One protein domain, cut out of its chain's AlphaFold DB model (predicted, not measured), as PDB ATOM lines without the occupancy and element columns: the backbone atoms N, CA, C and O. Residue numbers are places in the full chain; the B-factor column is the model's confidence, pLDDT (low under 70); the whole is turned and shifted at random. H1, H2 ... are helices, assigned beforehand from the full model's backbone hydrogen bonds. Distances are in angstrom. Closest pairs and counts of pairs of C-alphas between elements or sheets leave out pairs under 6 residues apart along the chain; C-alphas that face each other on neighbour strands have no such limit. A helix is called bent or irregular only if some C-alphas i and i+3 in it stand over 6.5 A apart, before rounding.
ATOM      1  N   TRP A  77     325.820 139.829 247.787       92.88
ATOM      2  CA  TRP A  77     326.684 139.817 248.964       92.88
ATOM      3  C   TRP A  77     328.077 139.267 248.646       92.88
ATOM      4  O   TRP A  77     329.076 139.881 249.029       92.88
ATOM      5  N   VAL A  78     328.159 138.154 247.912       91.88
ATOM      6  CA  VAL A  78     329.439 137.566 247.494       91.88
ATOM      7  C   VAL A  78     330.192 138.530 246.582       91.88
ATOM      8  O   VAL A  78     331.365 138.801 246.826       91.88
ATOM      9  N   GLN A  79     329.512 139.124 245.599       90.25
ATOM     10  CA  GLN A  79     330.130 140.068 244.663       90.25
ATOM     11  C   GLN A  79     330.691 141.313 245.369       90.25
ATOM     12  O   GLN A  79     331.837 141.703 245.130       90.25
ATOM     13  N   LYS A  80     329.926 141.916 246.290       91.44
ATOM     14  CA  LYS A  80     330.370 143.084 247.076       91.44
ATOM     15  C   LYS A  80     331.592 142.770 247.931       91.44
ATOM     16  O   LYS A  80     332.512 143.585 248.012       91.44
ATOM     17  N   ASN A  81     331.592 141.614 248.593       91.81
ATOM     18  CA  ASN A  81     332.695 141.235 249.472       91.81
ATOM     19  C   ASN A  81     333.942 140.846 248.684       91.81
ATOM     20  O   ASN A  81     335.034 141.242 249.084       91.81
ATOM     21  N   LEU A  82     333.787 140.177 247.540       90.38
ATOM     22  CA  LEU A  82     334.904 139.888 246.648       90.38
ATOM     23  C   LEU A  82     335.566 141.190 246.182       90.38
ATOM     24  O   LEU A  82     336.761 141.371 246.384       90.38
ATOM     25  N   LEU A  83     334.778 142.157 245.697       89.56
ATOM     26  CA  LEU A  83     335.297 143.465 245.284       89.56
ATOM     27  C   LEU A  83     336.003 144.204 246.433       89.56
ATOM     28  O   LEU A  83     337.022 144.861 246.227       89.56
ATOM     29  N   ARG A  84     335.470 144.113 247.656       91.25
ATOM     30  CA  ARG A  84     336.084 144.726 248.840       91.25
ATOM     31  C   ARG A  84     337.430 144.086 249.180       91.25
ATOM     32  O   ARG A  84     338.351 144.812 249.551       91.25
ATOM     33  N   LEU A  85     337.549 142.763 249.060       88.38
ATOM     34  CA  LEU A  85     338.813 142.053 249.257       88.38
ATOM     35  C   LEU A  85     339.822 142.448 248.180       88.38
ATOM     36  O   LEU A  85     340.926 142.859 248.527       88.38
ATOM     37  N   SER A  86     339.417 142.451 246.910       85.94
ATOM     38  CA  SER A  86     340.278 142.874 245.801       85.94
ATOM     39  C   SER A  86     340.769 144.311 245.973       85.94
ATOM     40  O   SER A  86     341.941 144.585 245.761       85.94
ATOM     41  N   LYS A  87     339.929 145.242 246.444       87.38
ATOM     42  CA  LYS A  87     340.367 146.621 246.731       87.38
ATOM     43  C   LYS A  87     341.353 146.719 247.894       87.38
ATOM     44  O   LYS A  87     342.203 147.600 247.892       87.38
ATOM     45  N   LYS A  88     341.198 145.875 248.915       88.50
ATOM     46  CA  LYS A  88     342.017 145.941 250.133       88.50
ATOM     47  C   LYS A  88     343.373 145.261 249.959       88.50
ATOM     48  O   LYS A  88     344.350 145.727 250.531       88.50
ATOM     49  N   PHE A  89     343.407 144.161 249.214       84.06
ATOM     50  CA  PHE A  89     344.594 143.325 249.060       84.06
ATOM     51  C   PHE A  89     345.235 143.445 247.671       84.06
ATOM     52  O   PHE A  89     346.413 143.134 247.531       84.06
ATOM     53  N   GLY A  90     344.518 143.967 246.668       78.38
ATOM     54  CA  GLY A  90     345.057 144.283 245.344       78.38
ATOM     55  C   GLY A  90     345.804 143.105 244.719       78.38
ATOM     56  O   GLY A  90     345.284 141.990 244.672       78.38
ATOM     57  N   VAL A  91     347.050 143.368 244.314       68.19
ATOM     58  CA  VAL A  91     348.004 142.404 243.731       68.19
ATOM     59  C   VAL A  91     348.233 141.182 244.629       68.19
ATOM     60  O   VAL A  91     348.417 140.080 244.133       68.19
ATOM     61  N   ALA A  92     348.124 141.310 245.957       70.50
ATOM     62  CA  ALA A  92     348.295 140.173 246.871       70.50
ATOM     63  C   ALA A  92     347.148 139.143 246.803       70.50
ATOM     64  O   ALA A  92     347.207 138.117 247.474       70.50
ATOM     65  N   SER A  93     346.091 139.428 246.038       67.00
ATOM     66  CA  SER A  93     345.005 138.484 245.756       67.00
ATOM     67  C   SER A  93     345.075 137.865 244.358       67.00
ATOM     68  O   SER A  93     344.228 137.038 244.016       67.00
ATOM     69  N   GLU A  94     346.072 138.247 243.557       73.75
ATOM     70  CA  GLU A  94     346.305 137.686 242.231       73.75
ATOM     71  C   GLU A  94     346.653 136.195 242.362       73.75
ATOM     72  O   GLU A  94     347.573 135.817 243.084       73.75
ATOM     73  N   GLY A  95     345.843 135.335 241.738       79.12
ATOM     74  CA  GLY A  95     345.955 133.877 241.853       79.12
ATOM     75  C   GLY A  95     345.174 133.225 243.003       79.12
ATOM     76  O   GLY A  95     345.167 132.006 243.084       79.12
ATOM     77  N   CYS A  96     344.485 133.990 243.862       84.56
ATOM     78  CA  CYS A  96     343.611 133.444 244.920       84.56
ATOM     79  C   CYS A  96     342.128 133.811 244.733       84.56
ATOM     80  O   CYS A  96     341.319 133.723 245.665       84.56
ATOM     81  N   THR A  97     341.766 134.321 243.557       84.94
ATOM     82  CA  THR A  97     340.426 134.850 243.270       84.94
ATOM     83  C   THR A  97     339.360 133.760 243.313       84.94
ATOM     84  O   THR A  97     338.272 133.996 243.845       84.94
ATOM     85  N   GLU A  98     339.672 132.561 242.821       87.94
ATOM     86  CA  GLU A  98     338.756 131.421 242.808       87.94
ATOM     87  C   GLU A  98     338.524 130.859 244.218       87.94
ATOM     88  O   GLU A  98     337.381 130.638 244.629       87.94
ATOM     89  N   GLU A  99     339.581 130.693 245.013       90.00
ATOM     90  CA  GLU A  99     339.497 130.225 246.395       90.00
ATOM     91  C   GLU A  99     338.734 131.220 247.267       90.00
ATOM     92  O   GLU A  99     337.862 130.826 248.049       90.00
ATOM     93  N   ALA A 100     339.016 132.517 247.108       89.75
ATOM     94  CA  ALA A 100     338.300 133.577 247.806       89.75
ATOM     95  C   ALA A 100     336.811 133.575 247.435       89.75
ATOM     96  O   ALA A 100     335.950 133.663 248.315       89.75
ATOM     97  N   PHE A 101     336.489 133.418 246.151       89.94
ATOM     98  CA  PHE A 101     335.112 133.326 245.682       89.94
ATOM     99  C   PHE A 101     334.379 132.107 246.263       89.94
ATOM    100  O   PHE A 101     333.289 132.244 246.828       89.94
ATOM    101  N   ASN A 102     334.998 130.927 246.208       90.94
ATOM    102  CA  ASN A 102     334.448 129.689 246.761       90.94
ATOM    103  C   ASN A 102     334.235 129.774 248.280       90.94
ATOM    104  O   ASN A 102     333.229 129.284 248.807       90.94
ATOM    105  N   LEU A 103     335.156 130.417 248.999       93.19
ATOM    106  CA  LEU A 103     335.011 130.659 250.429       93.19
ATOM    107  C   LEU A 103     333.829 131.591 250.719       93.19
ATOM    108  O   LEU A 103     333.007 131.288 251.586       93.19
ATOM    109  N   LEU A 104     333.703 132.690 249.971       93.69
ATOM    110  CA  LEU A 104     332.599 133.638 250.119       93.69
ATOM    111  C   LEU A 104     331.241 132.991 249.826       93.69
ATOM    112  O   LEU A 104     330.294 133.243 250.570       93.69
ATOM    113  N   LEU A 105     331.145 132.110 248.828       92.12
ATOM    114  CA  LEU A 105     329.931 131.329 248.569       92.12
ATOM    115  C   LEU A 105     329.535 130.455 249.769       92.12
ATOM    116  O   LEU A 105     328.370 130.434 250.169       92.12
ATOM    117  N   LYS A 106     330.498 129.754 250.382       93.38
ATOM    118  CA  LYS A 106     330.240 128.923 251.572       93.38
ATOM    119  C   LYS A 106     329.778 129.762 252.764       93.38
ATOM    120  O   LYS A 106     328.894 129.328 253.505       93.38
ATOM    121  N   ILE A 107     330.368 130.942 252.953       94.12
ATOM    122  CA  ILE A 107     329.976 131.873 254.017       94.12
ATOM    123  C   ILE A 107     328.559 132.383 253.773       94.12
ATOM    124  O   ILE A 107     327.739 132.331 254.687       94.12
ATOM    125  N   ASP A 108     328.246 132.817 252.555       91.38
ATOM    126  CA  ASP A 108     326.914 133.323 252.228       91.38
ATOM    127  C   ASP A 108     325.841 132.247 252.427       91.38
ATOM    128  O   ASP A 108     324.802 132.498 253.033       91.38
ATOM    129  N   HIS A 109     326.133 131.005 252.040       88.38
ATOM    130  CA  HIS A 109     325.231 129.883 252.274       88.38
ATOM    131  C   HIS A 109     324.984 129.609 253.770       88.38
ATOM    132  O   HIS A 109     323.849 129.345 254.172       88.38
ATOM    133  N   LYS A 110     326.022 129.689 254.617       90.44
ATOM    134  CA  LYS A 110     325.863 129.566 256.079       90.44
ATOM    135  C   LYS A 110     325.072 130.735 256.664       90.44
ATOM    136  O   LYS A 110     324.156 130.502 257.447       90.44
ATOM    137  N   ARG A 111     325.373 131.961 256.232       90.44
ATOM    138  CA  ARG A 111     324.672 133.187 256.631       90.44
ATOM    139  C   ARG A 111     323.174 133.082 256.353       90.44
ATOM    140  O   ARG A 111     322.370 133.370 257.230       90.44
ATOM    141  N   LEU A 112     322.798 132.620 255.162       86.62
ATOM    142  CA  LEU A 112     321.397 132.416 254.793       86.62
ATOM    143  C   LEU A 112     320.726 131.346 255.665       86.62
ATOM    144  O   LEU A 112     319.620 131.570 256.145       86.62
ATOM    145  N   LYS A 113     321.412 130.229 255.941       84.81
ATOM    146  CA  LYS A 113     320.904 129.176 256.840       84.81
ATOM    147  C   LYS A 113     320.676 129.659 258.271       84.81
ATOM    148  O   LYS A 113     319.762 129.181 258.935       84.81
ATOM    149  N   GLU A 114     321.521 130.548 258.776       83.31
ATOM    150  CA  GLU A 114     321.349 131.130 260.110       83.31
ATOM    151  C   GLU A 114     320.190 132.123 260.142       83.31
ATOM    152  O   GLU A 114     319.390 132.073 261.070       83.31
ATOM    153  N   LEU A 115     320.026 132.938 259.098       79.12
ATOM    154  CA  LEU A 115     318.880 133.841 258.968       79.12
ATOM    155  C   LEU A 115     317.549 133.081 258.919       79.12
ATOM    156  O   LEU A 115     316.591 133.513 259.544       79.12
ATOM    157  N   THR A 116     317.500 131.915 258.267       70.00
ATOM    158  CA  THR A 116     316.294 131.063 258.238       70.00
ATOM    159  C   THR A 116     316.020 130.318 259.545       70.00
ATOM    160  O   THR A 116     314.935 129.787 259.722       70.00
ATOM    161  N   LYS A 117     316.991 130.228 260.466       66.88
ATOM    162  CA  LYS A 117     316.748 129.681 261.816       66.88
ATOM    163  C   LYS A 117     316.143 130.719 262.757       66.88
ATOM    164  O   LYS A 117     315.665 130.361 263.828       66.88
TER     165      LYS A 117
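This is residues 77 to 117 of the 164 residues of an uncharacterized protein of Solanum tuberosum (UniProt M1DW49). Picture a loose helical hairpin: H1 runs one way, kinks near residue 87 and leads through a tight turn into the longer H2, which folds back beside the first part of H1. Residues 110 to 117, of which 110 to 115 belong to H2, stick out at one end, and residues 87 to 92 of H1 stand free near the turn. The printed part has 41 residues with two named helices, H1 then H2, and no named strand; the class is all helix. The whole is loose, with a radius of gyration of the C-alphas of 11.6 A, and its C-alphas span 38 by 15 by 11 A.

Start with H1, residues 77 to 93, which has a kink of 68 degrees near residue 87. It is irregular: C-alphas 88 and 91 are 9.5 A apart, and its line is a rough one. After a tight link of 3 residues comes H2, residues 97 to 115, and the two form a helical hairpin. They touch, H1 with residues 77 to 82 alone and H2 with residues 100 to 108 alone; look for their closest C-alphas at Val 78 and Leu 104, 5.7 A apart. They run opposite ways at a shallow tilt of 32 degrees, only just short of steep. In H2 every O i to N i+4 pair is within hydrogen-bond range; in H1 10 of 13 are.

Find C-alpha 77 at (326.684, 139.817, 248.964); from there H1 runs 18.6 A to C-alpha 93 at (345.005, 138.484, 245.756). H2 begins at C-alpha 97 and runs 26.7 A to C-alpha 115 at (318.880, 133.841, 258.968).

The two C-alphas farthest apart, those of Val 91 and Lys 117, are 38.3 A apart. The printed part has no cut. The mean pLDDT of the printed part is 85.8; look for values under 70 at residues 91, 93 and 117.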